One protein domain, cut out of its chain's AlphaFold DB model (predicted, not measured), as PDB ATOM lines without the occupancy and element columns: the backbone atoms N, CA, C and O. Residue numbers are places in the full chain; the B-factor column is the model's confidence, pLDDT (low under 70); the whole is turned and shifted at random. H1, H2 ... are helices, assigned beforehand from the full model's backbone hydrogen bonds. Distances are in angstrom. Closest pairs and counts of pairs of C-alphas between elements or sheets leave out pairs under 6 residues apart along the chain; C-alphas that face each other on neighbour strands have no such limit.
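Overview. This is residues 23 to 96 of the 198 residues of an uncharacterized protein of Cesiribacter andamanensis AMV16 (UniProt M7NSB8). Picture one long helix, H3, with the shorter H1 side by side along it and running the same way; H4 packs steeply on residues 71 to 75 of H3, and the small H2 lies near the opposite end of H3. The first residues, 23 to 27, lie beyond H1 on the side away from H3, and residues 54 to 60, around the turn from H2 into H3, stick out. The printed part has 74 residues, with four named helices in the order H1, H2, H3, H4 and no named strand; the class is all helix. The whole is compact, with a radius of gyration of the C-alphas of 12.8 A, and flat, spanning 36 by 32 by 17 A.

Arrangement. Start with H1, residues 31 to 41, and set it beside H3, residues 59 to 77. They touch, and the closest C-alphas are those of Val 39 and Glu 72, 5.4 A apart. Their lines stand at a shallow tilt of 3 degrees, and they run the same way. Next look at H2, residues 50 to 55, which is apart from H1. It is close to H3 but not clearly touching, the closest C-alphas being those of Ile 53 and Leu 62, 7.1 A apart; the two run opposite ways at a shallow tilt of 22 degrees. Last comes H4, residues 87 to 93, which touches H3 at residues 71 to 75 alone. The closest C-alphas there are those of Val 74 and Ala 92, 6.2 A apart. The two run opposite ways at a steep tilt of 69.5 degrees, only just short of about perpendicular. H4 is apart from H1 and from H2. In H1, H2, H3 and H4 every O i to N i+4 pair is within hydrogen-bond range.

Along the chain. Find C-alpha 31 at (26.537, 15.023, 3.232); from there H1 runs 15.2 A to C-alpha 41. H2 goes from Lys 50 to Ala 55, 8.5 A. Find C-alpha 59 at (28.645, 20.758, -10.956), where H3 begins; it runs 26.4 A to C-alpha 77. H4 goes from Gln 87 to Ile 93, 9.8 A, and ends at C-alpha 93 at (47.467, 18.754, -2.707).

Size, cuts and confidence. The two C-alphas farthest apart are those of Glu 57 and Asn 80, 36.6 A. The printed part has no cut. The link from H2 to H3 is tight, with 3 residues; those from H1 to H2, with 8, and from H3 to H4, with 9, are short. The mean pLDDT of the printed part of this model is 89.6, and no printed residue is under 70.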
ATOM      1  N   SER A  23      32.603  10.768  15.285       92.25
ATOM      2  CA  SER A  23      31.690   9.628  15.120       92.25
ATOM      3  C   SER A  23      30.224  10.054  15.188       92.25
ATOM      4  O   SER A  23      29.416   9.545  14.425       92.25
ATOM      5  N   LYS A  24      29.874  11.024  16.046       92.69
ATOM      6  CA  LYS A  24      28.506  11.577  16.109       92.69
ATOM      7  C   LYS A  24      28.105  12.327  14.839       92.69
ATOM      8  O   LYS A  24      26.922  12.432  14.549       92.69
ATOM      9  N   LEU A  25      29.074  12.876  14.112       93.44
ATOM     10  CA  LEU A  25      28.830  13.607  12.871       93.44
ATOM     11  C   LEU A  25      28.591  12.674  11.674       93.44
ATOM     12  O   LEU A  25      28.112  13.135  10.642       93.44
ATOM     13  N   LEU A  26      28.866  11.368  11.806       92.19
ATOM     14  CA  LEU A  26      28.571  10.383  10.760       92.19
ATOM     15  C   LEU A  26      27.067  10.230  10.491       92.19
ATOM     16  O   LEU A  26      26.688   9.909   9.368       92.19
ATOM     17  N   ASP A  27      26.233  10.512  11.492       91.19
ATOM     18  CA  ASP A  27      24.770  10.462  11.398       91.19
ATOM     19  C   ASP A  27      24.161  11.805  10.946       91.19
ATOM     20  O   ASP A  27      22.951  12.006  11.039       91.19
ATOM     21  N   SER A  28      24.983  12.760  10.492       91.94
ATOM     22  CA  SER A  28      24.493  14.056  10.021       91.94
ATOM     23  C   SER A  28      23.637  13.918   8.758       91.94
ATOM     24  O   SER A  28      23.972  13.170   7.837       91.94
ATOM     25  N   GLU A  29      22.565  14.707   8.688       91.00
ATOM     26  CA  GLU A  29      21.737  14.855   7.484       91.00
ATOM     27  C   GLU A  29      22.485  15.581   6.351       91.00
ATOM     28  O   GLU A  29      22.133  15.438   5.182       91.00
ATOM     29  N   TYR A  30      23.547  16.320   6.684       89.44
ATOM     30  CA  TYR A  30      24.375  17.038   5.723       89.44
ATOM     31  C   TYR A  30      25.511  16.140   5.211       89.44
ATOM     32  O   TYR A  30      26.377  15.721   5.987       89.44
ATOM     33  N   SER A  31      25.530  15.870   3.899       88.81
ATOM     34  CA  SER A  31      26.537  15.023   3.232       88.81
ATOM     35  C   SER A  31      27.961  15.458   3.546       88.81
ATOM     36  O   SER A  31      28.752  14.645   4.012       88.81
ATOM     37  N   TRP A  32      28.260  16.744   3.389       88.94
ATOM     38  CA  TRP A  32      29.589  17.307   3.606       88.94
ATOM     39  C   TRP A  32      30.105  17.126   5.042       88.94
ATOM     40  O   TRP A  32      31.286  16.847   5.245       88.94
ATOM     41  N   ILE A  33      29.228  17.207   6.056       91.88
ATOM     42  CA  ILE A  33      29.594  16.965   7.464       91.88
ATOM     43  C   ILE A  33      29.973  15.499   7.663       91.88
ATOM     44  O   ILE A  33      30.982  15.184   8.310       91.88
ATOM     45  N   ARG A  34      29.154  14.595   7.119       93.38
ATOM     46  CA  ARG A  34      29.388  13.156   7.203       93.38
ATOM     47  C   ARG A  34      30.668  12.771   6.469       93.38
ATOM     48  O   ARG A  34      31.489  12.069   7.051       93.38
ATOM     49  N   ASP A  35      30.858  13.245   5.244       94.12
ATOM     50  CA  ASP A  35      31.992  12.888   4.390       94.12
ATOM     51  C   ASP A  35      33.302  13.444   4.967       94.12
ATOM     52  O   ASP A  35      34.271  12.696   5.114       94.12
ATOM     53  N   PHE A  36      33.303  14.694   5.452       93.31
ATOM     54  CA  PHE A  36      34.405  15.237   6.255       93.31
ATOM     55  C   PHE A  36      34.755  14.313   7.425       93.31
ATOM     56  O   PHE A  36      35.919  13.970   7.633       93.31
ATOM     57  N   SER A  37      33.746  13.878   8.179       93.12
ATOM     58  CA  SER A  37      33.942  13.042   9.363       93.12
ATOM     59  C   SER A  37      34.444  11.643   9.011       93.12
ATOM     60  O   SER A  37      35.295  11.111   9.721       93.12
ATOM     61  N   GLN A  38      33.980  11.054   7.906       94.25
ATOM     62  CA  GLN A  38      34.486   9.779   7.396       94.25
ATOM     63  C   GLN A  38      35.971   9.882   7.052       94.25
ATOM     64  O   GLN A  38      36.766   9.099   7.577       94.25
ATOM     65  N   VAL A  39      36.359  10.889   6.266       93.69
ATOM     66  CA  VAL A  39      37.765  11.132   5.917       93.69
ATOM     67  C   VAL A  39      38.600  11.364   7.176       93.69
ATOM     68  O   VAL A  39      39.663  10.767   7.349       93.69
ATOM     69  N   GLU A  40      38.100  12.174   8.106       90.69
ATOM     70  CA  GLU A  40      38.790  12.496   9.353       90.69
ATOM     71  C   GLU A  40      38.958  11.306  10.305       90.69
ATOM     72  O   GLU A  40      39.889  11.284  11.118       90.69
ATOM     73  N   LEU A  41      38.096  10.301  10.189       90.31
ATOM     74  CA  LEU A  41      38.202   9.021  10.888       90.31
ATOM     75  C   LEU A  41      39.046   7.993  10.118       90.31
ATOM     76  O   LEU A  41      39.402   6.963  10.685       90.31
ATOM     77  N   GLY A  42      39.431   8.285   8.872       88.94
ATOM     78  CA  GLY A  42      40.158   7.364   7.993       88.94
ATOM     79  C   GLY A  42      39.265   6.331   7.295       88.94
ATOM     80  O   GLY A  42      39.781   5.362   6.738       88.94
ATOM     81  N   ASN A  43      37.947   6.531   7.314       91.62
ATOM     82  CA  ASN A  43      36.987   5.688   6.609       91.62
ATOM     83  C   ASN A  43      36.983   6.011   5.109       91.62
ATOM     84  O   ASN A  43      37.289   7.130   4.699       91.62
ATOM     85  N   SER A  44      36.651   5.019   4.285       92.94
ATOM     86  CA  SER A  44      36.528   5.193   2.835       92.94
ATOM     87  C   SER A  44      35.238   5.901   2.459       92.94
ATOM     88  O   SER A  44      34.173   5.485   2.914       92.94
ATOM     89  N   LEU A  45      35.325   6.890   1.570       94.88
ATOM     90  CA  LEU A  45      34.160   7.394   0.854       94.88
ATOM     91  C   LEU A  45      33.849   6.476  -0.336       94.88
ATOM     92  O   LEU A  45      34.755   5.794  -0.842       94.88
ATOM     93  N   PRO A  46      32.602   6.482  -0.839       92.69
ATOM     94  CA  PRO A  46      32.276   5.846  -2.109       92.69
ATOM     95  C   PRO A  46      33.247   6.280  -3.225       92.69
ATOM     96  O   PRO A  46      33.679   7.437  -3.238       92.69
ATOM     97  N   PRO A  47      33.622   5.376  -4.145       92.75
ATOM     98  CA  PRO A  47      34.489   5.728  -5.263       92.75
ATOM     99  C   PRO A  47      33.814   6.763  -6.167       92.75
ATOM    100  O   PRO A  47      32.588   6.873  -6.175       92.75
ATOM    101  N   ILE A  48      34.619   7.489  -6.946       93.75
ATOM    102  CA  ILE A  48      34.114   8.335  -8.030       93.75
ATOM    103  C   ILE A  48      34.319   7.603  -9.347       93.75
ATOM    104  O   ILE A  48      35.443   7.329  -9.771       93.75
ATOM    105  N   THR A  49      33.209   7.266  -9.987       93.94
ATOM    106  CA  THR A  49      33.178   6.514 -11.237       93.94
ATOM    107  C   THR A  49      32.860   7.419 -12.421       93.94
ATOM    108  O   THR A  49      32.219   8.462 -12.290       93.94
ATOM    109  N   LYS A  50      33.230   6.973 -13.626       94.62
ATOM    110  CA  LYS A  50      32.820   7.650 -14.862       94.62
ATOM    111  C   LYS A  50      31.297   7.803 -14.957       94.62
ATOM    112  O   LYS A  50      30.823   8.853 -15.364       94.62
ATOM    113  N   GLY A  51      30.542   6.771 -14.567       93.56
ATOM    114  CA  GLY A  51      29.079   6.803 -14.618       93.56
ATOM    115  C   GLY A  51      28.487   7.923 -13.763       93.56
ATOM    116  O   GLY A  51      27.550   8.584 -14.196       93.56
ATOM    117  N   GLU A  52      29.067   8.187 -12.593       92.31
ATOM    118  CA  GLU A  52      28.652   9.300 -11.732       92.31
ATOM    119  C   GLU A  52      29.019  10.660 -12.320       92.31
ATOM    120  O   GLU A  52      28.201  11.575 -12.280       92.31
ATOM    121  N   ILE A  53      30.212  10.788 -12.910       94.62
ATOM    122  CA  ILE A  53      30.630  12.016 -13.600       94.62
ATOM    123  C   ILE A  53      29.705  12.307 -14.790       94.62
ATOM    124  O   ILE A  53      29.243  13.435 -14.955       94.62
ATOM    125  N   ASP A  54      29.400  11.298 -15.609       94.00
ATOM    126  CA  ASP A  54      28.538  11.446 -16.785       94.00
ATOM    127  C   ASP A  54      27.099  11.816 -16.380       94.00
ATOM    128  O   ASP A  54      26.501  12.703 -17.001       94.00
ATOM    129  N   ALA A  55      26.576  11.190 -15.318       93.19
ATOM    130  CA  ALA A  55      25.225  11.408 -14.800       93.19
ATOM    131  C   ALA A  55      25.049  12.712 -14.006       93.19
ATOM    132  O   ALA A  55      23.916  13.118 -13.770       93.19
ATOM    133  N   ALA A  56      26.132  13.375 -13.593       92.56
ATOM    134  CA  ALA A  56      26.040  14.618 -12.838       92.56
ATOM    135  C   ALA A  56      25.356  15.724 -13.660       92.56
ATOM    136  O   ALA A  56      25.831  16.105 -14.734       92.56
ATOM    137  N   GLU A  57      24.246  16.243 -13.143       87.12
ATOM    138  CA  GLU A  57      23.521  17.389 -13.712       87.12
ATOM    139  C   GLU A  57      23.973  18.715 -13.089       87.12
ATOM    140  O   GLU A  57      23.914  19.752 -13.741       87.12
ATOM    141  N   ASN A  58      24.469  18.647 -11.849       79.94
ATOM    142  CA  ASN A  58      24.942  19.760 -11.034       79.94
ATOM    143  C   ASN A  58      26.461  19.635 -10.833       79.94
ATOM    144  O   ASN A  58      26.966  18.588 -10.411       79.94
ATOM    145  N   GLY A  59      27.197  20.701 -11.141       78.12
ATOM    146  CA  GLY A  59      28.645  20.758 -10.956       78.12
ATOM    147  C   GLY A  59      29.062  20.870  -9.493       78.12
ATOM    148  O   GLY A  59      30.138  20.388  -9.147       78.12
ATOM    149  N   PHE A  60      28.237  21.461  -8.629       82.88
ATOM    150  CA  PHE A  60      28.533  21.651  -7.208       82.88
ATOM    151  C   PHE A  60      28.615  20.318  -6.455       82.88
ATOM    152  O   PHE A  60      29.659  20.020  -5.881       82.88
ATOM    153  N   ASP A  61      27.579  19.475  -6.535       85.44
ATOM    154  CA  ASP A  61      27.532  18.193  -5.806       85.44
ATOM    155  C   ASP A  61      28.674  17.255  -6.225       85.44
ATOM    156  O   ASP A  61      29.319  16.611  -5.395       85.44
ATOM    157  N   LEU A  62      28.966  17.196  -7.530       91.69
ATOM    158  CA  LEU A  62      30.096  16.420  -8.042       91.69
ATOM    159  C   LEU A  62      31.432  16.969  -7.525       91.69
ATOM    160  O   LEU A  62      32.315  16.192  -7.164       91.69
ATOM    161  N   THR A  63      31.577  18.294  -7.470       92.31
ATOM    162  CA  THR A  63      32.799  18.949  -6.983       92.31
ATOM    163  C   THR A  63      32.995  18.722  -5.489       92.31
ATOM    164  O   THR A  63      34.104  18.384  -5.092       92.31
ATOM    165  N   GLU A  64      31.943  18.821  -4.671       91.81
ATOM    166  CA  GLU A  64      31.993  18.507  -3.235       91.81
ATOM    167  C   GLU A  64      32.464  17.062  -3.011       91.81
ATOM    168  O   GLU A  64      33.396  16.801  -2.243       91.81
ATOM    169  N   ARG A  65      31.880  16.106  -3.740       92.50
ATOM    170  CA  ARG A  65      32.277  14.695  -3.648       92.50
ATOM    171  C   ARG A  65      33.728  14.472  -4.071       92.50
ATOM    172  O   ARG A  65      34.461  13.759  -3.386       92.50
ATOM    173  N   LEU A  66      34.155  15.078  -5.181       95.12
ATOM    174  CA  LEU A  66      35.543  15.015  -5.642       95.12
ATOM    175  C   LEU A  66      36.500  15.634  -4.620       95.12
ATOM    176  O   LEU A  66      37.533  15.039  -4.326       95.12
ATOM    177  N   TYR A  67      36.134  16.774  -4.034       95.00
ATOM    178  CA  TYR A  67      36.905  17.460  -3.004       95.00
ATOM    179  C   TYR A  67      37.168  16.539  -1.807       95.00
ATOM    180  O   TYR A  67      38.321  16.300  -1.443       95.00
ATOM    181  N   TYR A  68      36.125  15.930  -1.237       94.69
ATOM    182  CA  TYR A  68      36.305  15.015  -0.108       94.69
ATOM    183  C   TYR A  68      37.045  13.730  -0.495       94.69
ATOM    184  O   TYR A  68      37.862  13.236   0.287       94.69
ATOM    185  N   LYS A  69      36.842  13.214  -1.713       94.50
ATOM    186  CA  LYS A  69      37.579  12.043  -2.206       94.50
ATOM    187  C   LYS A  69      39.071  12.335  -2.401       94.50
ATOM    188  O   LYS A  69      39.909  11.476  -2.129       94.50
ATOM    189  N   MET A  70      39.428  13.553  -2.797       93.75
ATOM    190  CA  MET A  70      40.820  14.002  -2.831       93.75
ATOM    191  C   MET A  70      41.429  14.104  -1.433       93.75
ATOM    192  O   MET A  70      42.563  13.672  -1.230       93.75
ATOM    193  N   LEU A  71      40.684  14.624  -0.453       93.38
ATOM    194  CA  LEU A  71      41.145  14.659   0.938       93.38
ATOM    195  C   LEU A  71      41.370  13.245   1.498       93.38
ATOM    196  O   LEU A  71      42.353  13.014   2.205       93.38
ATOM    197  N   GLU A  72      40.505  12.283   1.148       93.44
ATOM    198  CA  GLU A  72      40.709  10.859   1.447       93.44
ATOM    199  C   GLU A  72      42.020  10.343   0.841       93.44
ATOM    200  O   GLU A  72      42.821   9.726   1.548       93.44
ATOM    201  N   LEU A  73      42.251  10.609  -0.450       91.25
ATOM    202  CA  LEU A  73      43.454  10.185  -1.172       91.25
ATOM    203  C   LEU A  73      44.722  10.730  -0.511       91.25
ATOM    204  O   LEU A  73      45.631   9.962  -0.192       91.25
ATOM    205  N   VAL A  74      44.756  12.038  -0.252       91.25
ATOM    206  CA  VAL A  74      45.883  12.719   0.396       91.25
ATOM    207  C   VAL A  74      46.174  12.097   1.755       91.25
ATOM    208  O   VAL A  74      47.293  11.649   2.012       91.25
ATOM    209  N   ARG A  75      45.151  11.964   2.602       89.31
ATOM    210  CA  ARG A  75      45.301  11.389   3.941       89.31
ATOM    211  C   ARG A  75      45.777   9.936   3.918       89.31
ATOM    212  O   ARG A  75      46.520   9.523   4.801       89.31
ATOM    213  N   ARG A  76      45.342   9.142   2.938       87.19
ATOM    214  CA  ARG A  76      45.808   7.755   2.777       87.19
ATOM    215  C   ARG A  76      47.233   7.661   2.264       87.19
ATOM    216  O   ARG A  76      47.936   6.724   2.631       87.19
ATOM    217  N   SER A  77      47.630   8.594   1.405       85.38
ATOM    218  CA  SER A  77      48.965   8.618   0.815       85.38
ATOM    219  C   SER A  77      50.051   9.026   1.814       85.38
ATOM    220  O   SER A  77      51.178   8.550   1.692       85.38
ATOM    221  N   ASP A  78      49.714   9.827   2.834       83.12
ATOM    222  CA  ASP A  78      50.652  10.243   3.879       83.12
ATOM    223  C   ASP A  78      50.115   9.963   5.301       83.12
ATOM    224  O   ASP A  78      49.265  10.700   5.814       83.12
ATOM    225  N   PRO A  79      50.659   8.950   6.009       77.19
ATOM    226  CA  PRO A  79      50.246   8.619   7.373       77.19
ATOM    227  C   PRO A  79      50.594   9.704   8.409       77.19
ATOM    228  O   PRO A  79      50.148   9.619   9.557       77.19
ATOM    229  N   ASN A  80      51.391  10.717   8.050       81.81
ATOM    230  CA  ASN A  80      51.711  11.835   8.935       81.81
ATOM    231  C   ASN A  80      50.595  12.882   9.006       81.81
ATOM    232  O   ASN A  80      50.581  13.669   9.959       81.81
ATOM    233  N   ILE A  81      49.653  12.874   8.058       83.56
ATOM    234  CA  ILE A  81      48.520  13.801   8.022       83.56
ATOM    235  C   ILE A  81      47.524  13.430   9.125       83.56
ATOM    236  O   ILE A  81      46.768  12.463   9.047       83.56
ATOM    237  N   LYS A  82      47.517  14.228  10.198       77.19
ATOM    238  CA  LYS A  82      46.640  14.021  11.374       77.19
ATOM    239  C   LYS A  82      45.254  14.653  11.240       77.19
ATOM    240  O   LYS A  82      44.360  14.377  12.052       77.19
ATOM    241  N   THR A  83      45.118  15.584  10.309       82.19
ATOM    242  CA  THR A  83      43.907  16.354  10.023       82.19
ATOM    243  C   THR A  83      43.951  16.764   8.565       82.19
ATOM    244  O   THR A  83      45.018  17.134   8.082       82.19
ATOM    245  N   VAL A  84      42.813  16.719   7.884       83.69
ATOM    246  CA  VAL A  84      42.719  17.134   6.483       83.69
ATOM    247  C   VAL A  84      42.692  18.650   6.294       83.69
ATOM    248  O   VAL A  84      42.831  19.102   5.173       83.69
ATOM    249  N   LEU A  85      42.615  19.440   7.368       78.88
ATOM    250  CA  LEU A  85      42.601  20.913   7.322       78.88
ATOM    251  C   LEU A  85      43.931  21.544   7.786       78.88
ATOM    252  O   LEU A  85      43.928  22.479   8.584       78.88
ATOM    253  N   GLY A  86      45.080  20.983   7.402       80.44
ATOM    254  CA  GLY A  86      46.394  21.462   7.852       80.44
ATOM    255  C   GLY A  86      47.383  21.700   6.714       80.44
ATOM    256  O   GLY A  86      47.209  21.183   5.619       80.44
ATOM    257  N   GLN A  87      48.483  22.406   7.006       81.25
ATOM    258  CA  GLN A  87      49.557  22.698   6.036       81.25
ATOM    259  C   GLN A  87      50.135  21.446   5.353       81.25
ATOM    260  O   GLN A  87      50.580  21.509   4.214       81.25
ATOM    261  N   GLN A  88      50.127  20.296   6.038       84.69
ATOM    262  CA  GLN A  88      50.560  19.026   5.447       84.69
ATOM    263  C   GLN A  88      49.623  18.566   4.322       84.69
ATOM    264  O   GLN A  88      50.094  18.010   3.337       84.69
ATOM    265  N   THR A  89      48.317  18.819   4.455       87.38
ATOM    266  CA  THR A  89      47.350  18.562   3.387       87.38
ATOM    267  C   THR A  89      47.621  19.470   2.200       87.38
ATOM    268  O   THR A  89      47.722  18.963   1.094       87.38
ATOM    269  N   GLU A  90      47.796  20.777   2.422       86.56
ATOM    270  CA  GLU A  90      48.080  21.748   1.349       86.56
ATOM    271  C   GLU A  90      49.298  21.324   0.516       86.56
ATOM    272  O   GLU A  90      49.218  21.205  -0.704       86.56
ATOM    273  N   ALA A  91      50.401  20.968   1.181       86.44
ATOM    274  CA  ALA A  91      51.606  20.495   0.504       86.44
ATOM    275  C   ALA A  91      51.387  19.188  -0.285       86.44
ATOM    276  O   ALA A  91      52.011  18.974  -1.323       86.44
ATOM    277  N   ALA A  92      50.514  18.300   0.195       89.94
ATOM    278  CA  ALA A  92      50.174  17.074  -0.517       89.94
ATOM    279  C   ALA A  92      49.239  17.333  -1.711       89.94
ATOM    280  O   ALA A  92      49.387  16.678  -2.741       89.94
ATOM    281  N   ILE A  93      48.326  18.304  -1.603       90.88
ATOM    282  CA  ILE A  93      47.467  18.754  -2.707       90.88
ATOM    283  C   ILE A  93      48.310  19.345  -3.842       90.88
ATOM    284  O   ILE A  93      48.067  19.018  -5.003       90.88
ATOM    285  N   ASP A  94      49.347  20.121  -3.517       87.56
ATOM    286  CA  ASP A  94      50.296  20.665  -4.501       87.56
ATOM    287  C   ASP A  94      51.015  19.574  -5.317       87.56
ATOM    288  O   ASP A  94      51.459  19.817  -6.440       87.56
ATOM    289  N   GLY A  95      51.128  18.362  -4.766       88.62
ATOM    290  CA  GLY A  95      51.697  17.197  -5.445       88.62
ATOM    291  C   GLY A  95      50.721  16.440  -6.352       88.62
ATOM    292  O   GLY A  95      51.147  15.525  -7.060       88.62
ATOM    293  N   LEU A  96      49.427  16.773  -6.338       91.44
ATOM    294  CA  LEU A  96      48.414  16.142  -7.190       91.44
ATOM    295  C   LEU A  96      48.417  16.729  -8.608       91.44
ATOM    296  O   LEU A  96      49.043  17.751  -8.874       91.44
TER     297      LEU A  96